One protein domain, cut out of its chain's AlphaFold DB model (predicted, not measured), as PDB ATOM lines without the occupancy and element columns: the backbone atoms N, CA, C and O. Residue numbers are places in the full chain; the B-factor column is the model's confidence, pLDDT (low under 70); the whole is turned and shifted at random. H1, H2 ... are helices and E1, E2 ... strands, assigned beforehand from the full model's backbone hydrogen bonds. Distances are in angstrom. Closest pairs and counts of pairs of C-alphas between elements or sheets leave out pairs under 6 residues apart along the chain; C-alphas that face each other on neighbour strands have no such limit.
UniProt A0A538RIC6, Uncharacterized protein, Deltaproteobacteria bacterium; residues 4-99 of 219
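This is residues 4 to 99 of the 219 residues of an uncharacterized protein of Deltaproteobacteria bacterium (UniProt A0A538RIC6). Two small antiparallel sheets, the three strands E2, E3 and E4 and the pair E1 and E5, are joined through Ala 11 and lie in the middle of a body made largely of loops, with the short helices H1 and H2 toward opposite ends of its longest axis and H3 following directly on E5. The long link of residues 53 to 86 folds back from H2, passes between E4 and E5 at residues 62 and 63, and loops on to the start of E5. The printed part has 96 residues, with three named helices and five named strands in the order E1 E2 E3 H1 E4 H2 E5 H3; the class is mixed, helices and strands, though under half of the residues are in named elements. It is compact, with a radius of gyration of the C-alphas of 12.7 A and spans of 40 by 31 by 21 A.

The larger sheet holds E2, residues 12 to 16, 11.6 A long, E3, residues 21 to 25, 13.7 A, and E4, residues 40 to 43, 10.2 A. The other holds E1, residues 4 to 10, 19.4 A, and E5, residues 87 to 91, 13.1 A. H1 is residues 29 to 32, H2 residues 48 to 52 and H3 residues 92 to 97. E1 begins at C-alpha 4 (20.070, 33.907, 234.682), and H3 ends at C-alpha 97 (26.709, 33.928, 222.310).

E3 is the inner strand between E2 and E4. E2 and E3 are a hairpin, antiparallel at 147 degrees, with N 14 and O 23 2.8 A apart. E3 and E4 are antiparallel at 148 degrees, with N 40 and O 24 2.8 A apart. E1 and E2 meet only through their link. E1 and E5 are antiparallel at 151 degrees, with N 9 and O 88 2.8 A apart. E5 is apart from E2, E3 and E4. H3 has 5 pairs of C-alphas within 8 A of E1, the closest those of Thr 5 and Glu 92, 5.7 A apart. H1 is only just not on the larger sheet, with 4 pairs of C-alphas within 10 A; H2 and H3 are not on it. H1, H2 and H3 touch no helix. Every O i to N i+4 pair is within hydrogen-bond range in H2 and H3; H1 is too short for such a pair.

The C-alphas farthest apart, those of Ser 33 and Gly 54, are 40.8 A apart. The printed part has no cut. The link from H2 to E5 is long, with 34 residues. The mean pLDDT of the printed part is 84.7, and residues 76 to 86 are under 70.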
ATOM      1  N   VAL A   4      19.518  34.710 235.775       96.31
ATOM      2  CA  VAL A   4      20.070  33.907 234.682       96.31
ATOM      3  C   VAL A   4      19.332  32.577 234.633       96.31
ATOM      4  O   VAL A   4      19.230  31.887 235.649       96.31
ATOM      5  N   THR A   5      18.833  32.222 233.452       95.38
ATOM      6  CA  THR A   5      18.262  30.901 233.176       95.38
ATOM      7  C   THR A   5      19.368  29.963 232.713       95.38
ATOM      8  O   THR A   5      20.197  30.336 231.882       95.38
ATOM      9  N   PHE A   6      19.369  28.746 233.236       94.50
ATOM     10  CA  PHE A   6      20.280  27.677 232.858       94.50
ATOM     11  C   PHE A   6      19.515  26.532 232.219       94.50
ATOM     12  O   PHE A   6      18.395  26.228 232.629       94.50
ATOM     13  N   TYR A   7      20.161  25.867 231.268       91.75
ATOM     14  CA  TYR A   7      19.624  24.728 230.538       91.75
ATOM     15  C   TYR A   7      20.543  23.528 230.705       91.75
ATOM     16  O   TYR A   7      21.746  23.619 230.453       91.75
ATOM     17  N   GLY A   8      19.972  22.401 231.120       87.50
ATOM     18  CA  GLY A   8      20.667  21.129 231.205       87.50
ATOM     19  C   GLY A   8      20.868  20.523 229.820       87.50
ATOM     20  O   GLY A   8      19.905  20.227 229.114       87.50
ATOM     21  N   LEU A   9      22.124  20.301 229.456       84.94
ATOM     22  CA  LEU A   9      22.540  19.675 228.209       84.94
ATOM     23  C   LEU A   9      23.369  18.427 228.514       84.94
ATOM     24  O   LEU A   9      24.156  18.420 229.466       84.94
ATOM     25  N   PRO A  10      23.218  17.358 227.728       80.31
ATOM     26  CA  PRO A  10      24.124  16.223 227.802       80.31
ATOM     27  C   PRO A  10      25.542  16.643 227.394       80.31
ATOM     28  O   PRO A  10      25.679  17.391 226.433       80.31
ATOM     29  N   ALA A  11      26.579  16.195 228.111       82.06
ATOM     30  CA  ALA A  11      27.901  16.794 227.962       82.06
ATOM     31  C   ALA A  11      29.071  15.827 227.750       82.06
ATOM     32  O   ALA A  11      29.623  15.287 228.709       82.06
ATOM     33  N   TRP A  12      29.511  15.679 226.495       81.56
ATOM     34  CA  TRP A  12      30.647  14.829 226.119       81.56
ATOM     35  C   TRP A  12      31.907  15.669 225.949       81.56
ATOM     36  O   TRP A  12      32.015  16.442 225.005       81.56
ATOM     37  N   VAL A  13      32.883  15.506 226.842       85.38
ATOM     38  CA  VAL A  13      34.146  16.253 226.761       85.38
ATOM     39  C   VAL A  13      35.008  15.727 225.609       85.38
ATOM     40  O   VAL A  13      35.339  14.542 225.580       85.38
ATOM     41  N   GLY A  14      35.390  16.611 224.686       84.19
ATOM     42  CA  GLY A  14      36.222  16.300 223.520       84.19
ATOM     43  C   GLY A  14      37.671  16.773 223.623       84.19
ATOM     44  O   GLY A  14      38.565  16.116 223.087       84.19
ATOM     45  N   ALA A  15      37.935  17.875 224.330       87.00
ATOM     46  CA  ALA A  15      39.297  18.335 224.610       87.00
ATOM     47  C   ALA A  15      39.387  19.110 225.929       87.00
ATOM     48  O   ALA A  15      38.384  19.553 226.488       87.00
ATOM     49  N   ILE A  16      40.609  19.262 226.437       86.06
ATOM     50  CA  ILE A  16      40.904  19.946 227.697       86.06
ATOM     51  C   ILE A  16      42.057  20.902 227.448       86.06
ATOM     52  O   ILE A  16      43.116  20.482 226.982       86.06
ATOM     53  N   HIS A  17      41.845  22.168 227.792       88.25
ATOM     54  CA  HIS A  17      42.782  23.260 227.519       88.25
ATOM     55  C   HIS A  17      43.401  23.846 228.790       88.25
ATOM     56  O   HIS A  17      44.229  24.749 228.723       88.25
ATOM     57  N   GLY A  18      43.020  23.340 229.964       85.81
ATOM     58  CA  GLY A  18      43.571  23.780 231.238       85.81
ATOM     59  C   GLY A  18      42.785  23.254 232.439       85.81
ATOM     60  O   GLY A  18      41.997  22.321 232.296       85.81
ATOM     61  N   PRO A  19      42.980  23.858 233.626       83.12
ATOM     62  CA  PRO A  19      42.324  23.420 234.860       83.12
ATOM     63  C   PRO A  19      40.800  23.587 234.861       83.12
ATOM     64  O   PRO A  19      40.109  22.866 235.573       83.12
ATOM     65  N   THR A  20      40.276  24.557 234.105       86.75
ATOM     66  CA  THR A  20      38.837  24.876 234.076       86.75
ATOM     67  C   THR A  20      38.262  24.949 232.668       86.75
ATOM     68  O   THR A  20      37.048  24.921 232.523       86.75
ATOM     69  N   VAL A  21      39.098  25.011 231.629       91.00
ATOM     70  CA  VAL A  21      38.642  25.172 230.244       91.00
ATOM     71  C   VAL A  21      38.622  23.826 229.530       91.00
ATOM     72  O   VAL A  21      39.643  23.133 229.457       91.00
ATOM     73  N   CYS A  22      37.473  23.484 228.955       88.81
ATOM     74  CA  CYS A  22      37.299  22.296 228.129       88.81
ATOM     75  C   CYS A  22      36.477  22.587 226.871       88.81
ATOM     76  O   CYS A  22      35.737  23.565 226.797       88.81
ATOM     77  N   GLU A  23      36.596  21.693 225.901       90.88
ATOM     78  CA  GLU A  23      35.719  21.599 224.742       90.88
ATOM     79  C   GLU A  23      34.774  20.416 224.914       90.88
ATOM     80  O   GLU A  23      35.202  19.334 225.331       90.88
ATOM     81  N   TRP A  24      33.503  20.595 224.571       88.31
ATOM     82  CA  TRP A  24      32.487  19.563 224.727       88.31
ATOM     83  C   TRP A  24      31.479  19.568 223.576       88.31
ATOM     84  O   TRP A  24      31.231  20.606 222.969       88.31
ATOM     85  N   TRP A  25      30.905  18.405 223.277       86.06
ATOM     86  CA  TRP A  25      29.715  18.286 222.436       86.06
ATOM     87  C   TRP A  25      28.465  18.346 223.315       86.06
ATOM     88  O   TRP A  25      28.445  17.752 224.395       86.06
ATOM     89  N   ASP A  26      27.424  19.018 222.829       83.81
ATOM     90  CA  ASP A  26      26.108  19.141 223.474       83.81
ATOM     91  C   ASP A  26      25.144  17.981 223.129       83.81
ATOM     92  O   ASP A  26      24.009  17.905 223.612       83.81
ATOM     93  N   ARG A  27      25.606  17.060 222.274       79.62
ATOM     94  CA  ARG A  27      24.923  15.851 221.784       79.62
ATOM     95  C   ARG A  27      25.922  14.721 221.556       79.62
ATOM     96  O   ARG A  27      27.128  14.948 221.511       79.62
ATOM     97  N   ASP A  28      25.406  13.504 221.400       80.06
ATOM     98  CA  ASP A  28      26.229  12.305 221.264       80.06
ATOM     99  C   ASP A  28      27.189  12.437 220.063       80.06
ATOM    100  O   ASP A  28      26.726  12.507 218.918       80.06
ATOM    101  N   PRO A  29      28.519  12.455 220.280       78.69
ATOM    102  CA  PRO A  29      29.487  12.661 219.209       78.69
ATOM    103  C   PRO A  29      29.474  11.538 218.169       78.69
ATOM    104  O   PRO A  29      29.866  11.771 217.026       78.69
ATOM    105  N   SER A  30      28.973  10.342 218.502       77.06
ATOM    106  CA  SER A  30      28.801   9.270 217.515       77.06
ATOM    107  C   SER A  30      27.796   9.647 216.418       77.06
ATOM    108  O   SER A  30      27.997   9.293 215.256       77.06
ATOM    109  N   GLN A  31      26.775  10.444 216.751       79.12
ATOM    110  CA  GLN A  31      25.794  10.983 215.799       79.12
ATOM    111  C   GLN A  31      26.351  12.149 214.978       79.12
ATOM    112  O   GLN A  31      25.791  12.502 213.945       79.12
ATOM    113  N   LEU A  32      27.460  12.731 215.432       79.88
ATOM    114  CA  LEU A  32      28.183  13.805 214.758       79.88
ATOM    115  C   LEU A  32      29.373  13.297 213.946       79.88
ATOM    116  O   LEU A  32      30.172  14.101 213.477       79.88
ATOM    117  N   SER A  33      29.552  11.976 213.835       85.12
ATOM    118  CA  SER A  33      30.768  11.387 213.259       85.12
ATOM    119  C   SER A  33      32.050  11.948 213.892       85.12
ATOM    120  O   SER A  33      33.082  12.040 213.232       85.12
ATOM    121  N   TRP A  34      31.978  12.317 215.177       83.69
ATOM    122  CA  TRP A  34      33.068  12.927 215.936       83.69
ATOM    123  C   TRP A  34      33.601  14.235 215.329       83.69
ATOM    124  O   TRP A  34      34.774  14.570 215.505       83.69
ATOM    125  N   ASP A  35      32.747  14.987 214.628       87.88
ATOM    126  CA  ASP A  35      33.095  16.285 214.058       87.88
ATOM    127  C   ASP A  35      33.514  17.272 215.160       87.88
ATOM    128  O   ASP A  35      32.716  17.718 215.989       87.88
ATOM    129  N   ARG A  36      34.806  17.618 215.170       90.00
ATOM    130  CA  ARG A  36      35.397  18.532 216.156       90.00
ATOM    131  C   ARG A  36      35.002  19.987 215.924       90.00
ATOM    132  O   ARG A  36      35.168  20.788 216.833       90.00
ATOM    133  N   THR A  37      34.473  20.336 214.751       91.00
ATOM    134  CA  THR A  37      33.961  21.693 214.496       91.00
ATOM    135  C   THR A  37      32.670  21.982 215.268       91.00
ATOM    136  O   THR A  37      32.310  23.140 215.440       91.00
ATOM    137  N   GLN A  38      32.024  20.935 215.795       88.31
ATOM    138  CA  GLN A  38      30.850  21.008 216.668       88.31
ATOM    139  C   GLN A  38      31.217  21.063 218.162       88.31
ATOM    140  O   GLN A  38      30.343  20.925 219.013       88.31
ATOM    141  N   LEU A  39      32.502  21.199 218.509       89.56
ATOM    142  CA  LEU A  39      32.919  21.373 219.896       89.56
ATOM    143  C   LEU A  39      32.641  22.801 220.366       89.56
ATOM    144  O   LEU A  39      32.976  23.776 219.696       89.56
ATOM    145  N   HIS A  40      32.091  22.919 221.567       91.00
ATOM    146  CA  HIS A  40      31.881  24.191 222.239       91.00
ATOM    147  C   HIS A  40      32.924  24.358 223.330       91.00
ATOM    148  O   HIS A  40      33.118  23.463 224.150       91.00
ATOM    149  N   GLN A  41      33.601  25.501 223.365       93.06
ATOM    150  CA  GLN A  41      34.519  25.817 224.453       93.06
ATOM    151  C   GLN A  41      33.732  26.348 225.653       93.06
ATOM    152  O   GLN A  41      32.857  27.198 225.496       93.06
ATOM    153  N   LEU A  42      34.048  25.869 226.854       90.56
ATOM    154  CA  LEU A  42      33.412  26.275 228.103       90.56
ATOM    155  C   LEU A  42      34.464  26.463 229.197       90.56
ATOM    156  O   LEU A  42      35.371  25.640 229.331       90.56
ATOM    157  N   ASP A  43      34.331  27.524 229.995       93.00
ATOM    158  CA  ASP A  43      35.152  27.739 231.188       93.00
ATOM    159  C   ASP A  43      34.358  27.415 232.459       93.00
ATOM    160  O   ASP A  43      33.489  28.171 232.897       93.00
ATOM    161  N   LEU A  44      34.703  26.292 233.091       91.38
ATOM    162  CA  LEU A  44      34.071  25.776 234.305       91.38
ATOM    163  C   LEU A  44      34.289  26.657 235.548       91.38
ATOM    164  O   LEU A  44      33.746  26.356 236.611       91.38
ATOM    165  N   SER A  45      35.078  27.732 235.448       93.19
ATOM    166  CA  SER A  45      35.232  28.725 236.517       93.19
ATOM    167  C   SER A  45      34.162  29.823 236.496       93.19
ATOM    168  O   SER A  45      33.982  30.523 237.497       93.19
ATOM    169  N   LYS A  46      33.429  29.969 235.386       96.25
ATOM    170  CA  LYS A  46      32.452  31.043 235.179       96.25
ATOM    171  C   LYS A  46      31.068  30.681 235.715       96.25
ATOM    172  O   LYS A  46      30.114  30.498 234.954       96.25
ATOM    173  N   THR A  47      30.977  30.569 237.039       96.25
ATOM    174  CA  THR A  47      29.806  30.018 237.737       96.25
ATOM    175  C   THR A  47      28.984  31.053 238.511       96.25
ATOM    176  O   THR A  47      29.487  32.144 238.810       96.25
ATOM    177  N   PRO A  48      27.736  30.725 238.917       96.50
ATOM    178  CA  PRO A  48      26.971  31.554 239.840       96.50
ATOM    179  C   PRO A  48      27.735  31.897 241.117       96.50
ATOM    180  O   PRO A  48      27.761  33.061 241.511       96.50
ATOM    181  N   SER A  49      28.406  30.922 241.742       95.38
ATOM    182  CA  SER A  49      29.185  31.171 242.961       95.38
ATOM    183  C   SER A  49      30.345  32.147 242.736       95.38
ATOM    184  O   SER A  49      30.650  32.947 243.621       95.38
ATOM    185  N   ALA A  50      30.985  32.130 241.561       96.12
ATOM    186  CA  ALA A  50      32.022  33.103 241.223       96.12
ATOM    187  C   ALA A  50      31.451  34.528 241.103       96.12
ATOM    188  O   ALA A  50      32.064  35.473 241.606       96.12
ATOM    189  N   ALA A  51      30.268  34.675 240.499       97.12
ATOM    190  CA  ALA A  51      29.587  35.963 240.374       97.12
ATOM    191  C   ALA A  51      29.061  36.487 241.720       97.12
ATOM    192  O   ALA A  51      29.276  37.650 242.052       97.12
ATOM    193  N   LEU A  52      28.454  35.625 242.543       95.06
ATOM    194  CA  LEU A  52      27.998  35.970 243.899       95.06
ATOM    195  C   LEU A  52      29.160  36.389 244.811       95.06
ATOM    196  O   LEU A  52      28.995  37.246 245.676       95.06
ATOM    197  N   ALA A  53      30.350  35.823 244.598       96.00
ATOM    198  CA  ALA A  53      31.574  36.219 245.287       96.00
ATOM    199  C   ALA A  53      32.256  37.467 244.683       96.00
ATOM    200  O   ALA A  53      33.350  37.821 245.121       96.00
ATOM    201  N   GLY A  54      31.668  38.102 243.663       96.62
ATOM    202  CA  GLY A  54      32.205  39.301 243.012       96.62
ATOM    203  C   GLY A  54      33.477  39.079 242.187       96.62
ATOM    204  O   GLY A  54      34.181  40.039 241.890       96.62
ATOM    205  N   ARG A  55      33.805  37.829 241.829       97.75
ATOM    206  CA  ARG A  55      35.020  37.503 241.053       97.75
ATOM    207  C   ARG A  55      34.837  37.707 239.554       97.75
ATOM    208  O   ARG A  55      35.815  37.927 238.849       97.75
ATOM    209  N   ILE A  56      33.596  37.610 239.089       97.69
ATOM    210  CA  ILE A  56      33.172  37.873 237.713       97.69
ATOM    211  C   ILE A  56      31.861  38.674 237.744       97.69
ATOM    212  O   ILE A  56      31.114  38.570 238.722       97.69
ATOM    213  N   PRO A  57      31.538  39.458 236.706       97.25
ATOM    214  CA  PRO A  57      30.207  40.035 236.571       97.25
ATOM    215  C   PRO A  57      29.172  38.946 236.240       97.25
ATOM    216  O   PRO A  57      29.488  37.931 235.622       97.25
ATOM    217  N   VAL A  58      27.901  39.178 236.588       96.94
ATOM    218  CA  VAL A  58      26.809  38.215 236.322       96.94
ATOM    219  C   VAL A  58      26.657  37.898 234.825       96.94
ATOM    220  O   VAL A  58      26.328  36.772 234.464       96.94
ATOM    221  N   ALA A  59      26.949  38.860 233.943       96.38
ATOM    222  CA  ALA A  59      26.892  38.679 232.487       96.38
ATOM    223  C   ALA A  59      27.905  37.647 231.944       96.38
ATOM    224  O   ALA A  59      27.688  37.070 230.870       96.38
ATOM    225  N   ASP A  60      28.974  37.391 232.704       96.81
ATOM    226  CA  ASP A  60      30.032  36.446 232.349       96.81
ATOM    227  C   ASP A  60      29.753  35.033 232.869       96.81
ATOM    228  O   ASP A  60      30.541  34.131 232.611       96.81
ATOM    229  N   VAL A  61      28.642  34.804 233.576       97.44
ATOM    230  CA  VAL A  61      28.260  33.460 234.018       97.44
ATOM    231  C   VAL A  61      27.908  32.596 232.804       97.44
ATOM    232  O   VAL A  61      27.049  32.948 231.990       97.44
ATOM    233  N   GLU A  62      28.565  31.443 232.683       95.44
ATOM    234  CA  GLU A  62      28.434  30.531 231.541       95.44
ATOM    235  C   GLU A  62      27.877  29.169 231.931       95.44
ATOM    236  O   GLU A  62      27.075  28.607 231.191       95.44
ATOM    237  N   VAL A  63      28.267  28.644 233.089       94.44
ATOM    238  CA  VAL A  63      27.930  27.287 233.524       94.44
ATOM    239  C   VAL A  63      27.519  27.282 234.988       94.44
ATOM    240  O   VAL A  63      28.000  28.091 235.772       94.44
ATOM    241  N   ASP A  64      26.608  26.398 235.377       94.50
ATOM    242  CA  ASP A  64      26.258  26.228 236.782       94.50
ATOM    243  C   ASP A  64      27.446  25.678 237.576       94.50
ATOM    244  O   ASP A  64      28.346  25.026 237.041       94.50
ATOM    245  N   ASP A  65      27.406  25.894 238.883       91.62
ATOM    246  CA  ASP A  65      28.342  25.292 239.812       91.62
ATOM    247  C   ASP A  65      28.373  23.762 239.673       91.62
ATOM    248  O   ASP A  65      27.398  23.095 239.302       91.62
ATOM    249  N   HIS A  66      29.517  23.183 240.025       87.56
ATOM    250  CA  HIS A  66      29.616  21.738 240.133       87.56
ATOM    251  C   HIS A  66      28.643  21.210 241.196       87.56
ATOM    252  O   HIS A  66      28.439  21.844 242.234       87.56
ATOM    253  N   ARG A  67      28.119  19.999 240.987       80.75
ATOM    254  CA  ARG A  67      27.236  19.280 241.921       80.75
ATOM    255  C   ARG A  67      27.638  19.396 243.392       80.75
ATOM    256  O   ARG A  67      26.801  19.650 244.251       80.75
ATOM    257  N   THR A  68      28.915  19.179 243.700       79.44
ATOM    258  CA  THR A  68      29.410  19.189 245.092       79.44
ATOM    259  C   THR A  68      29.400  20.575 245.729       79.44
ATOM    260  O   THR A  68      29.539  20.681 246.940       79.44
ATOM    261  N   ASN A  69      29.249  21.621 244.920       79.25
ATOM    262  CA  ASN A  69      29.229  23.018 245.333       79.25
ATOM    263  C   ASN A  69      27.798  23.590 245.299       79.25
ATOM    264  O   ASN A  69      27.628  24.803 245.274       79.25
ATOM    265  N   GLY A  70      26.772  22.730 245.266       75.62
ATOM    266  CA  GLY A  70      25.364  23.141 245.266       75.62
ATOM    267  C   GLY A  70      24.759  23.388 243.882       75.62
ATOM    268  O   GLY A  70      23.585  23.742 243.797       75.62
ATOM    269  N   GLY A  71      25.520  23.178 242.804       82.25
ATOM    270  CA  GLY A  71      24.995  23.249 241.443       82.25
ATOM    271  C   GLY A  71      24.547  21.911 240.865       82.25
ATOM    272  O   GLY A  71      24.350  20.915 241.565       82.25
ATOM    273  N   ARG A  72      24.333  21.902 239.555       83.44
ATOM    274  CA  ARG A  72      23.809  20.781 238.773       83.44
ATOM    275  C   ARG A  72      24.775  20.298 237.708       83.44
ATOM    276  O   ARG A  72      24.617  19.179 237.217       83.44
ATOM    277  N   THR A  73      25.773  21.106 237.363       84.38
ATOM    278  CA  THR A  73      26.803  20.704 236.414       84.38
ATOM    279  C   THR A  73      27.586  19.539 237.000       84.38
ATOM    280  O   THR A  73      28.093  19.572 238.122       84.38
ATOM    281  N   THR A  74      27.653  18.464 236.229       79.88
ATOM    282  CA  THR A  74      28.376  17.246 236.604       79.88
ATOM    283  C   THR A  74      29.774  17.182 235.996       79.88
ATOM    284  O   THR A  74      30.576  16.344 236.397       79.88
ATOM    285  N   LEU A  75      30.089  18.109 235.086       74.50
ATOM    286  CA  LEU A  75      31.459  18.421 234.694       74.50
ATOM    287  C   LEU A  75      32.139  19.171 235.848       74.50
ATOM    288  O   LEU A  75      31.854  20.337 236.111       74.50
ATOM    289  N   GLY A  76      32.978  18.472 236.607       59.31
ATOM    290  CA  GLY A  76      33.631  19.038 237.786       59.31
ATOM    291  C   GLY A  76      35.008  19.647 237.521       59.31
ATOM    292  O   GLY A  76      35.697  19.235 236.591       59.31
ATOM    293  N   PRO A  77      35.491  20.528 238.419       50.59
ATOM    294  CA  PRO A  77      36.818  21.156 238.335       50.59
ATOM    295  C   PRO A  77      37.996  20.183 238.549       50.59
ATOM    296  O   PRO A  77      39.149  20.598 238.541       50.59
ATOM    297  N   ARG A  78      37.728  18.893 238.808       49.41
ATOM    298  CA  ARG A  78      38.740  17.824 238.955       49.41
ATOM    299  C   ARG A  78      38.836  16.910 237.723       49.41
ATOM    300  O   ARG A  78      39.573  15.925 237.743       49.41
ATOM    301  N   TRP A  79      38.098  17.217 236.656       53.50
ATOM    302  CA  TRP A  79      38.295  16.604 235.344       53.50
ATOM    303  C   TRP A  79      39.674  17.013 234.788       53.50
ATOM    304  O   TRP A  79      39.995  18.197 234.891       53.50
ATOM    305  N   PRO A  80      40.516  16.102 234.239       52.44
ATOM    306  CA  PRO A  80      40.261  14.717 233.794       52.44
ATOM    307  C   PRO A  80      40.704  13.564 234.720       52.44
ATOM    308  O   PRO A  80      40.824  12.432 234.260       52.44
ATOM    309  N   GLY A  81      40.943  13.786 236.013       44.91
ATOM    310  CA  GLY A  81      41.545  12.788 236.918       44.91
ATOM    311  C   GLY A  81      40.735  11.517 237.253       44.91
ATOM    312  O   GLY A  81      41.051  10.875 238.249       44.91
ATOM    313  N   GLY A  82      39.717  11.137 236.469       43.19
ATOM    314  CA  GLY A  82      39.015   9.851 236.610       43.19
ATOM    315  C   GLY A  82      37.488   9.942 236.720       43.19
ATOM    316  O   GLY A  82      36.941   9.774 237.801       43.19
ATOM    317  N   ALA A  83      36.842  10.146 235.562       47.84
ATOM    318  CA  ALA A  83      35.461   9.803 235.160       47.84
ATOM    319  C   ALA A  83      34.214  10.394 235.886       47.84
ATOM    320  O   ALA A  83      33.828   9.929 236.952       47.84
ATOM    321  N   MET A  84      33.462  11.269 235.184       46.44
ATOM    322  CA  MET A  84      32.028  11.120 234.830       46.44
ATOM    323  C   MET A  84      31.673  12.068 233.655       46.44
ATOM    324  O   MET A  84      32.052  13.234 233.682       46.44
ATOM    325  N   VAL A  85      30.937  11.582 232.646       59.94
ATOM    326  CA  VAL A  85      30.237  12.381 231.613       59.94
ATOM    327  C   VAL A  85      28.756  12.376 231.992       59.94
ATOM    328  O   VAL A  85      28.184  11.310 232.211       59.94
ATOM    329  N   GLY A  86      28.153  13.553 232.142       65.06
ATOM    330  CA  GLY A  86      26.776  13.712 232.610       65.06
ATOM    331  C   GLY A  86      26.124  14.966 232.033       65.06
ATOM    332  O   GLY A  86      26.274  15.252 230.851       65.06
ATOM    333  N   ALA A  87      25.384  15.706 232.857       77.50
ATOM    334  CA  ALA A  87      24.784  16.983 232.485       77.50
ATOM    335  C   ALA A  87      25.772  18.148 232.632       77.50
ATOM    336  O   ALA A  87      26.457  18.246 233.658       77.50
ATOM    337  N   CYS A  88      25.776  19.064 231.670       87.19
ATOM    338  CA  CYS A  88      26.305  20.413 231.812       87.19
ATOM    339  C   CYS A  88      25.143  21.403 231.790       87.19
ATOM    340  O   CYS A  88      24.308  21.355 230.890       87.19
ATOM    341  N   TRP A  89      25.066  22.277 232.791       92.00
ATOM    342  CA  TRP A  89      24.012  23.280 232.870       92.00
ATOM    343  C   TRP A  89      24.593  24.618 232.468       92.00
ATOM    344  O   TRP A  89      25.398  25.171 233.206       92.00
ATOM    345  N   VAL A  90      24.217  25.125 231.303       94.00
ATOM    346  CA  VAL A  90      24.806  26.350 230.747       94.00
ATOM    347  C   VAL A  90      23.795  27.483 230.722       94.00
ATOM    348  O   VAL A  90      22.591  27.249 230.603       94.00
ATOM    349  N   SER A  91      24.279  28.712 230.852       95.81
ATOM    350  CA  SER A  91      23.439  29.902 230.873       95.81
ATOM    351  C   SER A  91      22.845  30.203 229.497       95.81
ATOM    352  O   SER A  91      23.459  29.960 228.457       95.81
ATOM    353  N   GLU A  92      21.663  30.816 229.481       94.25
ATOM    354  CA  GLU A  92      21.044  31.361 228.266       94.25
ATOM    355  C   GLU A  92      21.989  32.309 227.507       94.25
ATOM    356  O   GLU A  92      22.059  32.289 226.277       94.25
ATOM    357  N   GLY A  93      22.764  33.113 228.245       94.06
ATOM    358  CA  GLY A  93      23.767  34.010 227.674       94.06
ATOM    359  C   GLY A  93      24.889  33.256 226.960       94.06
ATOM    360  O   GLY A  93      25.282  33.654 225.864       94.06
ATOM    361  N   TYR A  94      25.377  32.149 227.532       95.06
ATOM    362  CA  TYR A  94      26.357  31.286 226.871       95.06
ATOM    363  C   TYR A  94      25.792  30.677 225.586       95.06
ATOM    364  O   TYR A  94      26.451  30.744 224.548       95.06
ATOM    365  N   LEU A  95      24.569  30.145 225.633       92.00
ATOM    366  CA  LEU A  95      23.914  29.565 224.459       92.00
ATOM    367  C   LEU A  95      23.778  30.588 223.333       92.00
ATOM    368  O   LEU A  95      24.240  30.356 222.219       92.00
ATOM    369  N   THR A  96      23.239  31.762 223.659       91.25
ATOM    370  CA  THR A  96      23.018  32.848 222.700       91.25
ATOM    371  C   THR A  96      24.324  33.299 222.044       91.25
ATOM    372  O   THR A  96      24.386  33.429 220.823       91.25
ATOM    373  N   ARG A  97      25.395  33.499 222.829       92.19
ATOM    374  CA  ARG A  97      26.709  33.928 222.310       92.19
ATOM    375  C   ARG A  97      27.355  32.908 221.379       92.19
ATOM    376  O   ARG A  97      28.075  33.303 220.469       92.19
ATOM    377  N   ASN A  98      27.102  31.622 221.606       88.75
ATOM    378  CA  ASN A  98      27.678  30.534 220.821       88.75
ATOM    379  C   ASN A  98      26.733  30.024 219.718       88.75
ATOM    380  O   ASN A  98      27.032  29.016 219.085       88.75
ATOM    381  N   GLY A  99      25.600  30.698 219.479       85.94
ATOM    382  CA  GLY A  99      24.628  30.286 218.461       85.94
ATOM    383  C   GLY A  99      23.966  28.937 218.758       85.94
ATOM    384  O   GLY A  99      23.509  28.263 217.838       85.94
TER     385      GLY A  99